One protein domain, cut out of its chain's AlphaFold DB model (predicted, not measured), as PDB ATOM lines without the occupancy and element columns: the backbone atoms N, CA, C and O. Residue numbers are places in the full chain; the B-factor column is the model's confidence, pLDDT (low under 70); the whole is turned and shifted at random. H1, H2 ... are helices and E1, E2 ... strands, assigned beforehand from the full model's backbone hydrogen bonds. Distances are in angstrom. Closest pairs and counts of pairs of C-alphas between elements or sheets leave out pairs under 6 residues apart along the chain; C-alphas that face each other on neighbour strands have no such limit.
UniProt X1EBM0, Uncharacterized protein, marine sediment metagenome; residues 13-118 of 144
ATOM      1  N   ARG A  13     -44.990  33.905  20.318       96.56
ATOM      2  CA  ARG A  13     -45.889  32.940  20.962       96.56
ATOM      3  C   ARG A  13     -45.993  33.181  22.464       96.56
ATOM      4  O   ARG A  13     -47.105  33.222  22.980       96.56
ATOM      5  N   ASP A  14     -44.865  33.376  23.145       95.12
ATOM      6  CA  ASP A  14     -44.861  33.633  24.589       95.12
ATOM      7  C   ASP A  14     -45.636  34.912  24.918       95.12
ATOM      8  O   ASP A  14     -46.484  34.906  25.807       95.12
ATOM      9  N   ALA A  15     -45.394  35.992  24.169       94.50
ATOM     10  CA  ALA A  15     -46.081  37.264  24.371       94.50
ATOM     11  C   ALA A  15     -47.595  37.155  24.143       94.50
ATOM     12  O   ALA A  15     -48.378  37.670  24.936       94.50
ATOM     13  N   PHE A  16     -48.019  36.473  23.078       95.44
ATOM     14  CA  PHE A  16     -49.440  36.353  22.740       95.44
ATOM     15  C   PHE A  16     -50.177  35.334  23.617       95.44
ATOM     16  O   PHE A  16     -51.399  35.382  23.703       95.44
ATOM     17  N   SER A  17     -49.466  34.424  24.289       92.31
ATOM     18  CA  SER A  17     -50.086  33.412  25.155       92.31
ATOM     19  C   SER A  17     -50.762  33.986  26.404       92.31
ATOM     20  O   SER A  17     -51.607  33.321  27.000       92.31
ATOM     21  N   THR A  18     -50.396  35.206  26.799       77.88
ATOM     22  CA  THR A  18     -50.855  35.851  28.034       77.88
ATOM     23  C   THR A  18     -51.630  37.136  27.771       77.88
ATOM     24  O   THR A  18     -51.614  38.004  28.635       77.88
ATOM     25  N   MET A  19     -52.181  37.317  26.566       88.94
ATOM     26  CA  MET A  19     -52.917  38.527  26.202       88.94
ATOM     27  C   MET A  19     -54.392  38.219  25.935       88.94
ATOM     28  O   MET A  19     -54.721  37.206  25.314       88.94
ATOM     29  N   GLU A  20     -55.263  39.158  26.287       85.69
ATOM     30  CA  GLU A  20     -56.644  39.213  25.805       85.69
ATOM     31  C   GLU A  20     -56.824  40.296  24.727       85.69
ATOM     32  O   GLU A  20     -56.409  41.446  24.887       85.69
ATOM     33  N   GLU A  21     -57.481  39.955  23.613       86.00
ATOM     34  CA  GLU A  21     -57.843  40.943  22.592       86.00
ATOM     35  C   GLU A  21     -59.124  41.691  22.985       86.00
ATOM     36  O   GLU A  21     -60.206  41.109  23.051       86.00
ATOM     37  N   ASN A  22     -59.015  43.005  23.182       83.88
ATOM     38  CA  ASN A  22     -60.093  43.854  23.692       83.88
ATOM     39  C   ASN A  22     -60.347  45.136  22.869       83.88
ATOM     40  O   ASN A  22     -61.255  45.902  23.201       83.88
ATOM     41  N   TRP A  23     -59.593  45.386  21.791       82.81
ATOM     42  CA  TRP A  23     -59.704  46.611  20.975       82.81
ATOM     43  C   TRP A  23     -59.988  46.363  19.496       82.81
ATOM     44  O   TRP A  23     -60.274  47.305  18.748       82.81
ATOM     45  N   GLY A  24     -59.965  45.101  19.087       87.50
ATOM     46  CA  GLY A  24     -60.333  44.646  17.764       87.50
ATOM     47  C   GLY A  24     -59.265  44.896  16.705       87.50
ATOM     48  O   GLY A  24     -58.274  45.616  16.870       87.50
ATOM     49  N   PHE A  25     -59.509  44.289  15.550       89.12
ATOM     50  CA  PHE A  25     -58.558  44.260  14.449       89.12
ATOM     51  C   PHE A  25     -58.854  45.322  13.394       89.12
ATOM     52  O   PHE A  25     -59.998  45.722  13.154       89.12
ATOM     53  N   THR A  26     -57.804  45.757  12.700       88.69
ATOM     54  CA  THR A  26     -57.964  46.591  11.507       88.69
ATOM     55  C   THR A  26     -58.605  45.760  10.392       88.69
ATOM     56  O   THR A  26     -58.043  44.752   9.972       88.69
ATOM     57  N   LYS A  27     -59.760  46.201   9.882       90.62
ATOM     58  CA  LYS A  27     -60.418  45.597   8.715       90.62
ATOM     59  C   LYS A  27     -59.780  46.132   7.433       90.62
ATOM     60  O   LYS A  27     -59.911  47.316   7.124       90.62
ATOM     61  N   HIS A  28     -59.073  45.270   6.711       92.25
ATOM     62  CA  HIS A  28     -58.373  45.632   5.477       92.25
ATOM     63  C   HIS A  28     -59.271  45.486   4.248       92.25
ATOM     64  O   HIS A  28     -60.234  44.722   4.246       92.25
ATOM     65  N   ARG A  29     -58.947  46.222   3.179       93.94
ATOM     66  CA  ARG A  29     -59.583  46.038   1.867       93.94
ATOM     67  C   ARG A  29     -59.102  44.731   1.238       93.94
ATOM     68  O   ARG A  29     -57.967  44.325   1.476       93.94
ATOM     69  N   GLN A  30     -59.911  44.143   0.359       93.56
ATOM     70  CA  GLN A  30     -59.607  42.860  -0.283       93.56
ATOM     71  C   GLN A  30     -58.224  42.824  -0.959       93.56
ATOM     72  O   GLN A  30     -57.422  41.946  -0.662       93.56
ATOM     73  N   GLY A  31     -57.882  43.835  -1.766       92.25
ATOM     74  CA  GLY A  31     -56.559  43.899  -2.406       92.25
ATOM     75  C   GLY A  31     -55.388  43.996  -1.413       92.25
ATOM     76  O   GLY A  31     -54.297  43.501  -1.679       92.25
ATOM     77  N   THR A  32     -55.607  44.581  -0.230       91.00
ATOM     78  CA  THR A  32     -54.602  44.605   0.844       91.00
ATOM     79  C   THR A  32     -54.432  43.222   1.474       91.00
ATOM     80  O   THR A  32     -53.304  42.821   1.745       91.00
ATOM     81  N   ILE A  33     -55.527  42.483   1.675       93.31
ATOM     82  CA  ILE A  33     -55.496  41.105   2.191       93.31
ATOM     83  C   ILE A  33     -54.737  40.202   1.213       93.31
ATOM     84  O   ILE A  33     -53.830  39.481   1.615       93.31
ATOM     85  N   GLU A  34     -55.025  40.310  -0.086       92.44
ATOM     86  CA  GLU A  34     -54.315  39.573  -1.142       92.44
ATOM     87  C   GLU A  34     -52.822  39.910  -1.207       92.44
ATOM     88  O   GLU A  34     -51.998  39.045  -1.509       92.44
ATOM     89  N   LYS A  35     -52.451  41.161  -0.918       90.81
ATOM     90  CA  LYS A  35     -51.048  41.547  -0.750       90.81
ATOM     91  C   LYS A  35     -50.445  40.855   0.477       90.81
ATOM     92  O   LYS A  35     -49.364  40.279   0.380       90.81
ATOM     93  N   PHE A  36     -51.107  40.910   1.630       93.00
ATOM     94  CA  PHE A  36     -50.585  40.343   2.875       93.00
ATOM     95  C   PHE A  36     -50.434  38.821   2.824       93.00
ATOM     96  O   PHE A  36     -49.417  38.313   3.303       93.00
ATOM     97  N   SER A  37     -51.350  38.105   2.171       92.44
ATOM     98  CA  SER A  37     -51.295  36.639   2.042       92.44
ATOM     99  C   SER A  37     -50.030  36.136   1.343       92.44
ATOM    100  O   SER A  37     -49.509  35.063   1.675       92.44
ATOM    101  N   LYS A  38     -49.479  36.947   0.432       90.06
ATOM    102  CA  LYS A  38     -48.246  36.671  -0.318       90.06
ATOM    103  C   LYS A  38     -46.970  36.974   0.471       90.06
ATOM    104  O   LYS A  38     -45.903  36.476   0.123       90.06
ATOM    105  N   VAL A  39     -47.052  37.757   1.547       88.31
ATOM    106  CA  VAL A  39     -45.887  38.082   2.380       88.31
ATOM    107  C   VAL A  39     -45.632  36.949   3.364       88.31
ATOM    108  O   VAL A  39     -46.401  36.763   4.300       88.31
ATOM    109  N   LYS A  40     -44.530  36.216   3.184       85.50
ATOM    110  CA  LYS A  40     -44.058  35.176   4.124       85.50
ATOM    111  C   LYS A  40     -42.750  35.540   4.836       85.50
ATOM    112  O   LYS A  40     -42.282  34.788   5.680       85.50
ATOM    113  N   SER A  41     -42.159  36.686   4.495       83.69
ATOM    114  CA  SER A  41     -40.879  37.129   5.055       83.69
ATOM    115  C   SER A  41     -40.999  37.492   6.535       83.69
ATOM    116  O   SER A  41     -41.843  38.308   6.907       83.69
ATOM    117  N   THR A  42     -40.078  36.962   7.339       83.56
ATOM    118  CA  THR A  42     -39.908  37.272   8.769       83.56
ATOM    119  C   THR A  42     -38.893  38.383   9.033       83.56
ATOM    120  O   THR A  42     -38.519  38.656  10.169       83.56
ATOM    121  N   SER A  43     -38.441  39.048   7.970       83.50
ATOM    122  CA  SER A  43     -37.575  40.226   7.995       83.50
ATOM    123  C   SER A  43     -38.193  41.350   7.168       83.50
ATOM    124  O   SER A  43     -38.984  41.090   6.255       83.50
ATOM    125  N   TRP A  44     -37.832  42.600   7.472       79.19
ATOM    126  CA  TRP A  44     -38.310  43.766   6.726       79.19
ATOM    127  C   TRP A  44     -37.969  43.643   5.242       79.19
ATOM    128  O   TRP A  44     -36.798  43.563   4.873       79.19
ATOM    129  N   ILE A  45     -38.996  43.669   4.393       78.44
ATOM    130  CA  ILE A  45     -38.805  43.691   2.944       78.44
ATOM    131  C   ILE A  45     -38.223  45.056   2.565       78.44
ATOM    132  O   ILE A  45     -38.842  46.102   2.804       78.44
ATOM    133  N   SER A  46     -37.006  45.028   2.016       61.19
ATOM    134  CA  SER A  46     -36.221  46.207   1.657       61.19
ATOM    135  C   SER A  46     -36.913  47.053   0.585       61.19
ATOM    136  O   SER A  46     -37.835  46.616  -0.111       61.19
ATOM    137  N   LYS A  47     -36.460  48.306   0.459       55.81
ATOM    138  CA  LYS A  47     -36.909  49.216  -0.594       55.81
ATOM    139  C   LYS A  47     -36.335  48.821  -1.954       55.81
ATOM    140  O   LYS A  47     -35.494  49.532  -2.492       55.81
ATOM    141  N   GLU A  48     -36.799  47.721  -2.530       60.25
ATOM    142  CA  GLU A  48     -36.692  47.563  -3.977       60.25
ATOM    143  C   GLU A  48     -37.793  48.399  -4.650       60.25
ATOM    144  O   GLU A  48     -38.944  48.351  -4.198       60.25
ATOM    145  N   PRO A  49     -37.476  49.192  -5.694       56.00
ATOM    146  CA  PRO A  49     -38.439  50.072  -6.368       56.00
ATOM    147  C   PRO A  49     -39.670  49.351  -6.940       56.00
ATOM    148  O   PRO A  49     -40.680  49.992  -7.205       56.00
ATOM    149  N   THR A  50     -39.580  48.036  -7.135       55.62
ATOM    150  CA  THR A  50     -40.573  47.185  -7.805       55.62
ATOM    151  C   THR A  50     -41.363  46.284  -6.854       55.62
ATOM    152  O   THR A  50     -42.229  45.540  -7.306       55.62
ATOM    153  N   SER A  51     -41.076  46.307  -5.547       63.38
ATOM    154  CA  SER A  51     -41.766  45.440  -4.592       63.38
ATOM    155  C   SER A  51     -43.040  46.099  -4.073       63.38
ATOM    156  O   SER A  51     -42.989  47.017  -3.249       63.38
ATOM    157  N   ASP A  52     -44.192  45.545  -4.454       67.25
ATOM    158  CA  ASP A  52     -45.496  45.879  -3.865       67.25
ATOM    159  C   ASP A  52     -45.538  45.649  -2.341       67.25
ATOM    160  O   ASP A  52     -46.460  46.105  -1.666       67.25
ATOM    161  N   TYR A  53     -44.543  44.957  -1.774       70.12
ATOM    162  CA  TYR A  53     -44.466  44.510  -0.379       70.12
ATOM    163  C   TYR A  53     -43.467  45.300   0.476       70.12
ATOM    164  O   TYR A  53     -43.206  44.929   1.622       70.12
ATOM    165  N   GLN A  54     -42.916  46.391  -0.063       76.25
ATOM    166  CA  GLN A  54     -41.962  47.257   0.625       76.25
ATOM    167  C   GLN A  54     -42.441  47.640   2.036       76.25
ATOM    168  O   GLN A  54     -43.580  48.068   2.224       76.25
ATOM    169  N   GLY A  55     -41.559  47.504   3.032       83.06
ATOM    170  CA  GLY A  55     -41.860  47.900   4.411       83.06
ATOM    171  C   GLY A  55     -42.909  47.028   5.109       83.06
ATOM    172  O   GLY A  55     -43.525  47.483   6.069       83.06
ATOM    173  N   THR A  56     -43.123  45.796   4.637       90.19
ATOM    174  CA  THR A  56     -43.937  44.783   5.323       90.19
ATOM    175  C   THR A  56     -43.042  43.726   5.967       90.19
ATOM    176  O   THR A  56     -42.030  43.326   5.390       90.19
ATOM    177  N   ILE A  57     -43.421  43.267   7.157       93.62
ATOM    178  CA  ILE A  57     -42.801  42.143   7.865       93.62
ATOM    179  C   ILE A  57     -43.906  41.262   8.442       93.62
ATOM    180  O   ILE A  57     -44.877  41.785   8.981       93.62
ATOM    181  N   ARG A  58     -43.774  39.937   8.344       96.12
ATOM    182  CA  ARG A  58     -44.659  38.988   9.026       96.12
ATOM    183  C   ARG A  58     -43.950  38.410  10.238       96.12
ATOM    184  O   ARG A  58     -42.823  37.946  10.127       96.12
ATOM    185  N   LEU A  59     -44.586  38.464  11.401       96.94
ATOM    186  CA  LEU A  59     -44.012  37.878  12.608       96.94
ATOM    187  C   LEU A  59     -43.904  36.350  12.478       96.94
ATOM    188  O   LEU A  59     -44.665  35.726  11.745       96.94
ATOM    189  N   ALA A  60     -42.966  35.745  13.204       96.12
ATOM    190  CA  ALA A  60     -42.871  34.295  13.348       96.12
ATOM    191  C   ALA A  60     -43.126  33.912  14.801       96.12
ATOM    192  O   ALA A  60     -42.602  34.559  15.704       96.12
ATOM    193  N   TRP A  61     -43.911  32.855  15.012       95.62
ATOM    194  CA  TRP A  61     -44.315  32.424  16.350       95.62
ATOM    195  C   TRP A  61     -43.135  32.151  17.277       95.62
ATOM    196  O   TRP A  61     -43.114  32.654  18.395       95.62
ATOM    197  N   ASP A  62     -42.149  31.401  16.788       94.88
ATOM    198  CA  ASP A  62     -41.039  30.887  17.596       94.88
ATOM    199  C   ASP A  62     -39.776  31.765  17.461       94.88
ATOM    200  O   ASP A  62     -38.644  31.299  17.580       94.88
ATOM    201  N   ALA A  63     -39.973  33.057  17.185       92.75
ATOM    202  CA  ALA A  63     -38.926  34.066  17.059       92.75
ATOM    203  C   ALA A  63     -39.287  35.331  17.863       92.75
ATOM    204  O   ALA A  63     -40.467  35.564  18.140       92.75
ATOM    205  N   PRO A  64     -38.307  36.173  18.242       93.94
ATOM    206  CA  PRO A  64     -38.597  37.499  18.782       93.94
ATOM    207  C   PRO A  64     -39.239  38.400  17.717       93.94
ATOM    208  O   PRO A  64     -39.003  38.236  16.518       93.94
ATOM    209  N   SER A  65     -40.018  39.394  18.148       94.69
ATOM    210  CA  SER A  65     -40.571  40.385  17.223       94.69
ATOM    211  C   SER A  65     -39.509  41.357  16.710       94.69
ATOM    212  O   SER A  65     -38.459  41.567  17.321       94.69
ATOM    213  N   CYS A  66     -39.824  42.043  15.611       93.94
ATOM    214  CA  CYS A  66     -39.135  43.286  15.289       93.94
ATOM    215  C   CYS A  66     -39.428  44.365  16.345       93.94
ATOM    216  O   CYS A  66     -40.324  44.221  17.183       93.94
ATOM    217  N   ALA A  67     -38.710  45.489  16.267       93.44
ATOM    218  CA  ALA A  67     -39.063  46.672  17.042       93.44
ATOM    219  C   ALA A  67     -40.500  47.109  16.713       93.44
ATOM    220  O   ALA A  67     -40.859  47.278  15.541       93.44
ATOM    221  N   ILE A  68     -41.320  47.275  17.749       95.12
ATOM    222  CA  ILE A  68     -42.715  47.682  17.600       95.12
ATOM    223  C   ILE A  68     -42.759  49.181  17.323       95.12
ATOM    224  O   ILE A  68     -42.249  49.991  18.090       95.12
ATOM    225  N   THR A  69     -43.373  49.543  16.202       94.31
ATOM    226  CA  THR A  69     -43.641  50.933  15.814       94.31
ATOM    227  C   THR A  69     -45.150  51.153  15.748       94.31
ATOM    228  O   THR A  69     -45.926  50.268  16.107       94.31
ATOM    229  N   ASN A  70     -45.606  52.335  15.323       93.75
ATOM    230  CA  ASN A  70     -47.036  52.631  15.267       93.75
ATOM    231  C   ASN A  70     -47.763  51.654  14.324       93.75
ATOM    232  O   ASN A  70     -47.720  51.810  13.104       93.75
ATOM    233  N   VAL A  71     -48.492  50.697  14.899       92.38
ATOM    234  CA  VAL A  71     -49.189  49.617  14.180       92.38
ATOM    235  C   VAL A  71     -50.355  50.090  13.309       92.38
ATOM    236  O   VAL A  71     -50.850  49.342  12.471       92.38
ATOM    237  N   LYS A  72     -50.785  51.352  13.442       89.88
ATOM    238  CA  LYS A  72     -51.736  51.980  12.507       89.88
ATOM    239  C   LYS A  72     -51.062  52.541  11.252       89.88
ATOM    240  O   LYS A  72     -51.765  52.920  10.319       89.88
ATOM    241  N   LYS A  73     -49.727  52.608  11.218       88.94
ATOM    242  CA  LYS A  73     -48.928  53.081  10.072       88.94
ATOM    243  C   LYS A  73     -47.976  52.015   9.522       88.94
ATOM    244  O   LYS A  73     -47.697  52.020   8.328       88.94
ATOM    245  N   ALA A  74     -47.473  51.125  10.372       90.12
ATOM    246  CA  ALA A  74     -46.551  50.060  10.001       90.12
ATOM    247  C   ALA A  74     -47.288  48.804   9.512       90.12
ATOM    248  O   ALA A  74     -48.383  48.492   9.975       90.12
ATOM    249  N   GLN A  75     -46.659  48.052   8.604       93.88
ATOM    250  CA  GLN A  75     -47.181  46.779   8.095       93.88
ATOM    251  C   GLN A  75     -46.498  45.597   8.807       93.88
ATOM    252  O   GLN A  75     -45.786  44.809   8.189       93.88
ATOM    253  N   ILE A  76     -46.687  45.513  10.130       96.12
ATOM    254  CA  ILE A  76     -46.243  44.379  10.958       96.12
ATOM    255  C   ILE A  76     -47.395  43.378  11.005       96.12
ATOM    256  O   ILE A  76     -48.423  43.670  11.612       96.12
ATOM    257  N   LEU A  77     -47.261  42.248  10.318       96.88
ATOM    258  CA  LEU A  77     -48.330  41.268  10.141       96.88
ATOM    259  C   LEU A  77     -48.325  40.208  11.239       96.88
ATOM    260  O   LEU A  77     -47.262  39.773  11.692       96.88
ATOM    261  N   HIS A  78     -49.527  39.764  11.601       96.69
ATOM    262  CA  HIS A  78     -49.734  38.601  12.460       96.69
ATOM    263  C   HIS A  78     -49.065  37.350  11.848       96.69
ATOM    264  O   HIS A  78     -49.028  37.244  10.617       96.69
ATOM    265  N   PRO A  79     -48.548  36.392  12.644       96.81
ATOM    266  CA  PRO A  79     -47.899  35.202  12.093       96.81
ATOM    267  C   PRO A  79     -48.777  34.415  11.114       96.81
ATOM    268  O   PRO A  79     -48.335  34.113  10.006       96.81
ATOM    269  N   ASP A  80     -50.047  34.198  11.464       95.19
ATOM    270  CA  ASP A  80     -50.946  33.339  10.679       95.19
ATOM    271  C   ASP A  80     -52.011  34.105   9.890       95.19
ATOM    272  O   ASP A  80     -52.560  33.589   8.920       95.19
ATOM    273  N   GLU A  81     -52.318  35.343  10.285       95.56
ATOM    274  CA  GLU A  81     -53.465  36.072   9.740       95.56
ATOM    275  C   GLU A  81     -53.019  37.148   8.750       95.56
ATOM    276  O   GLU A  81     -51.978  37.788   8.915       95.56
ATOM    277  N   ASP A  82     -53.830  37.397   7.725       95.81
ATOM    278  CA  ASP A  82     -53.561  38.405   6.694       95.81
ATOM    279  C   ASP A  82     -54.010  39.800   7.138       95.81
ATOM    280  O   ASP A  82     -54.788  40.497   6.483       95.81
ATOM    281  N   ARG A  83     -53.496  40.212   8.299       95.50
ATOM    282  CA  ARG A  83     -53.730  41.515   8.916       95.50
ATOM    283  C   ARG A  83     -52.478  42.017   9.615       95.50
ATOM    284  O   ARG A  83     -51.624  41.243  10.044       95.50
ATOM    285  N   VAL A  84     -52.412  43.334   9.784       96.12
ATOM    286  CA  VAL A  84     -51.500  43.937  10.760       96.12
ATOM    287  C   VAL A  84     -51.866  43.502  12.177       96.12
ATOM    288  O   VAL A  84     -53.041  43.232  12.461       96.12
ATOM    289  N   ILE A  85     -50.871  43.478  13.057       96.88
ATOM    290  CA  ILE A  85     -51.099  43.216  14.471       96.88
ATOM    291  C   ILE A  85     -51.994  44.289  15.110       96.88
ATOM    292  O   ILE A  85     -52.045  45.442  14.662       96.88
ATOM    293  N   SER A  86     -52.733  43.904  16.142       95.88
ATOM    294  CA  SER A  86     -53.578  44.795  16.928       95.88
ATOM    295  C   SER A  86     -52.752  45.646  17.900       95.88
ATOM    296  O   SER A  86     -51.535  45.507  18.032       95.88
ATOM    297  N   ILE A  87     -53.423  46.578  18.584       95.44
ATOM    298  CA  ILE A  87     -52.783  47.375  19.640       95.44
ATOM    299  C   ILE A  87     -52.514  46.496  20.876       95.44
ATOM    300  O   ILE A  87     -51.477  46.673  21.511       95.44
ATOM    301  N   ALA A  88     -53.391  45.532  21.179       95.06
ATOM    302  CA  ALA A  88     -53.209  44.592  22.287       95.06
ATOM    303  C   ALA A  88     -52.004  43.671  22.032       95.06
ATOM    304  O   ALA A  88     -51.113  43.567  22.872       95.06
ATOM    305  N   GLU A  89     -51.890  43.130  20.818       96.69
ATOM    306  CA  GLU A  89     -50.723  42.358  20.370       96.69
ATOM    307  C   GLU A  89     -49.424  43.173  20.460       96.69
ATOM    308  O   GLU A  89     -48.398  42.691  20.939       96.69
ATOM    309  N   ALA A  90     -49.462  44.444  20.047       96.06
ATOM    310  CA  ALA A  90     -48.316  45.342  20.160       96.06
ATOM    311  C   ALA A  90     -47.900  45.590  21.622       96.06
ATOM    312  O   ALA A  90     -46.706  45.650  21.919       96.06
ATOM    313  N   MET A  91     -48.868  45.717  22.532       95.69
ATOM    314  CA  MET A  91     -48.612  45.854  23.967       95.69
ATOM    315  C   MET A  91     -48.009  44.595  24.571       95.69
ATOM    316  O   MET A  91     -47.027  44.695  25.308       95.69
ATOM    317  N   ALA A  92     -48.540  43.427  24.213       95.44
ATOM    318  CA  ALA A  92     -48.017  42.142  24.651       95.44
ATOM    319  C   ALA A  92     -46.545  41.971  24.239       95.44
ATOM    320  O   ALA A  92     -45.699  41.633  25.068       95.44
ATOM    321  N   LEU A  93     -46.201  42.314  22.990       95.62
ATOM    322  CA  LEU A  93     -44.817  42.269  22.491       95.62
ATOM    323  C   LEU A  93     -43.887  43.258  23.205       95.62
ATOM    324  O   LEU A  93     -42.713  42.958  23.417       95.62
ATOM    325  N   GLN A  94     -44.399  44.420  23.615       94.88
ATOM    326  CA  GLN A  94     -43.666  45.384  24.448       94.88
ATOM    327  C   GLN A  94     -43.561  44.945  25.923       94.88
ATOM    328  O   GLN A  94     -42.833  45.565  26.704       94.88
ATOM    329  N   GLY A  95     -44.274  43.891  26.333       94.19
ATOM    330  CA  GLY A  95     -44.378  43.465  27.729       94.19
ATOM    331  C   GLY A  95     -45.140  44.464  28.601       94.19
ATOM    332  O   GLY A  95     -44.842  44.586  29.791       94.19
ATOM    333  N   ILE A  96     -46.067  45.218  28.004       94.06
ATOM    334  CA  ILE A  96     -46.971  46.118  28.722       94.06
ATOM    335  C   ILE A  96     -48.051  45.265  29.400       94.06
ATOM    336  O   ILE A  96     -48.630  44.399  28.747       94.06
ATOM    337  N   PRO A  97     -48.311  45.469  30.701       90.69
ATOM    338  CA  PRO A  97     -49.279  44.658  31.427       90.69
ATOM    339  C   PRO A  97     -50.714  44.920  30.956       90.69
ATOM    340  O   PRO A  97     -51.065  46.052  30.634       90.69
ATOM    341  N   GLU A  98     -51.561  43.890  30.998       86.81
ATOM    342  CA  GLU A  98     -52.947  43.941  30.500       86.81
ATOM    343  C   GLU A  98     -53.829  44.981  31.201       86.81
ATOM    344  O   GLU A  98     -54.739  45.537  30.594       86.81
ATOM    345  N   TRP A  99     -53.550  45.286  32.473       90.62
ATOM    346  CA  TRP A  99     -54.294  46.302  33.222       90.62
ATOM    347  C   TRP A  99     -54.044  47.727  32.714       90.62
ATOM    348  O   TRP A  99     -54.794  48.641  33.060       90.62
ATOM    349  N   TYR A 100     -52.980  47.953  31.937       92.62
ATOM    350  CA  TYR A 100     -52.683  49.268  31.390       92.62
ATOM    351  C   TYR A 100     -53.561  49.534  30.168       92.62
ATOM    352  O   TYR A 100     -53.498  48.814  29.176       92.62
ATOM    353  N   ILE A 101     -54.348  50.605  30.213       92.19
ATOM    354  CA  ILE A 101     -55.255  50.978  29.126       92.19
ATOM    355  C   ILE A 101     -54.769  52.309  28.530       92.19
ATOM    356  O   ILE A 101     -54.905  53.338  29.191       92.19
ATOM    357  N   PRO A 102     -54.207  52.330  27.304       93.25
ATOM    358  CA  PRO A 102     -53.840  53.574  26.639       93.25
ATOM    359  C   PRO A 102     -55.094  54.374  26.275       93.25
ATOM    360  O   PRO A 102     -56.123  53.822  25.871       93.25
ATOM    361  N   GLU A 103     -55.004  55.696  26.375       94.50
ATOM    362  CA  GLU A 103     -56.143  56.600  26.193       94.50
ATOM    363  C   GLU A 103     -56.214  57.179  24.768       94.50
ATOM    364  O   GLU A 103     -55.262  57.090  23.991       94.50
ATOM    365  N   GLY A 104     -57.357  57.767  24.400       94.94
ATOM    366  CA  GLY A 104     -57.550  58.441  23.106       94.94
ATOM    367  C   GLY A 104     -58.002  57.534  21.953       94.94
ATOM    368  O   GLY A 104     -58.480  56.411  22.141       94.94
ATOM    369  N   GLY A 105     -57.905  58.035  20.723       93.56
ATOM    370  CA  GLY A 105     -58.255  57.327  19.494       93.56
ATOM    371  C   GLY A 105     -57.256  56.224  19.123       93.56
ATOM    372  O   GLY A 105     -56.148  56.143  19.645       93.56
ATOM    373  N   GLY A 106     -57.615  55.359  18.168       92.38
ATOM    374  CA  GLY A 106     -56.783  54.199  17.806       92.38
ATOM    375  C   GLY A 106     -55.362  54.544  17.325       92.38
ATOM    376  O   GLY A 106     -54.441  53.763  17.546       92.38
ATOM    377  N   VAL A 107     -55.164  55.704  16.690       93.62
ATOM    378  CA  VAL A 107     -53.828  56.179  16.279       93.62
ATOM    379  C   VAL A 107     -53.017  56.665  17.480       93.62
ATOM    380  O   VAL A 107     -51.830  56.362  17.561       93.62
ATOM    381  N   GLU A 108     -53.647  57.375  18.414       95.81
ATOM    382  CA  GLU A 108     -53.004  57.895  19.627       95.81
ATOM    383  C   GLU A 108     -52.579  56.752  20.548       95.81
ATOM    384  O   GLU A 108     -51.429  56.711  20.981       95.81
ATOM    385  N   LYS A 109     -53.462  55.765  20.745       95.62
ATOM    386  CA  LYS A 109     -53.147  54.526  21.468       95.62
ATOM    387  C   LYS A 109     -51.951  53.801  20.847       95.62
ATOM    388  O   LYS A 109     -50.996  53.469  21.542       95.62
ATOM    389  N   ALA A 110     -51.951  53.616  19.525       95.00
ATOM    390  CA  ALA A 110     -50.838  52.970  18.829       95.00
ATOM    391  C   ALA A 110     -49.519  53.759  18.939       95.00
ATOM    392  O   ALA A 110     -48.449  53.155  18.980       95.00
ATOM    393  N   MET A 111     -49.571  55.097  19.001       96.75
ATOM    394  CA  MET A 111     -48.389  55.931  19.244       96.75
ATOM    395  C   MET A 111     -47.862  55.797  20.671       96.75
ATOM    396  O   MET A 111     -46.650  55.706  20.842       96.75
ATOM    397  N   GLN A 112     -48.741  55.759  21.677       97.06
ATOM    398  CA  GLN A 112     -48.344  55.544  23.072       97.06
ATOM    399  C   GLN A 112     -47.595  54.218  23.223       97.06
ATOM    400  O   GLN A 112     -46.500  54.199  23.775       97.06
ATOM    401  N   VAL A 113     -48.126  53.134  22.648       95.81
ATOM    402  CA  VAL A 113     -47.497  51.802  22.690       95.81
ATOM    403  C   VAL A 113     -46.163  51.771  21.940       95.81
ATOM    404  O   VAL A 113     -45.189  51.212  22.435       95.81
ATOM    405  N   ALA A 114     -46.090  52.386  20.757       95.69
ATOM    406  CA  ALA A 114     -44.872  52.403  19.945       95.69
ATOM    407  C   ALA A 114     -43.727  53.205  20.581       95.69
ATOM    408  O   ALA A 114     -42.566  52.825  20.460       95.69
ATOM    409  N   ASN A 115     -44.053  54.320  21.235       96.25
ATOM    410  CA  ASN A 115     -43.066  55.217  21.834       96.25
ATOM    411  C   ASN A 115     -42.719  54.841  23.283       96.25
ATOM    412  O   ASN A 115     -41.815  55.445  23.865       96.25
ATOM    413  N   ALA A 116     -43.440  53.891  23.883       95.25
ATOM    414  CA  ALA A 116     -43.193  53.448  25.246       95.25
ATOM    415  C   ALA A 116     -41.836  52.743  25.376       95.25
ATOM    416  O   ALA A 116     -41.373  52.035  24.480       95.25
ATOM    417  N   VAL A 117     -41.217  52.901  26.546       95.25
ATOM    418  CA  VAL A 117     -40.084  52.068  26.956       95.25
ATOM    419  C   VAL A 117     -40.642  50.742  27.495       95.25
ATOM    420  O   VAL A 117     -41.505  50.792  28.374       95.25
ATOM    421  N   PRO A 118     -40.145  49.571  27.045       93.75
ATOM    422  CA  PRO A 118     -40.589  48.280  27.566       93.75
ATOM    423  C   PRO A 118     -40.498  48.221  29.106       93.75
ATOM    424  O   PRO A 118     -39.418  48.492  29.654       93.75
TER     425      PRO A 118
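This is residues 13 to 118 of the 144 residues of an uncharacterized protein of marine sediment metagenome (UniProt X1EBM0). With little regular structure, this is a body mostly of loops, a small two-stranded sheet, E1 beside E2, in its middle; H1, H3 and H4 make a row at one end, and H2 lies toward the other. The 106 printed residues include four named helices and two parallel strands, ordered H1 H2 E1 E2 H3 H4; the class is mostly helix, with only 37 residues in named elements. It is compact, radius of gyration of the C-alphas 13.6 A, spanning 42 by 30 by 23 A.

Start at H1, residues 13 to 16; it touches H3, residues 87 to 94, the closest C-alphas, Ala 15 and Ala 92, being 5.3 A apart. H2, residues 30 to 38, touches no helix and is near E1, residues 56 to 58, with 5 pairs of C-alphas within 10 A. E1 is parallel to E2, residues 75 to 77, at 13 degrees; find N 77 and O 57 within hydrogen-bond range, 2.8 A. H3 touches H4, residues 106 to 115, closest at the C-alphas of Ile 87 and Ala 110, 6.0 A, running the same way at a shallow tilt of 5 degrees. Every O i to N i+4 pair is within range in H3 and H4, 4 of 5 in H2; H1 is too short for one.

Find C-alpha 13, where H1 begins, at (-45.889, 32.940, 20.962). H2 measures 12.9 A and H3 10.5 A; H4 runs 14.3 A to C-alpha 115 at (-43.066, 55.217, 21.834).

The C-alphas farthest apart, Thr 50 and Trp 99, are 43.3 A apart. The printed part has no cut; each link is long except the short E2 to H3. Residues 46 to 52 have pLDDT under 70.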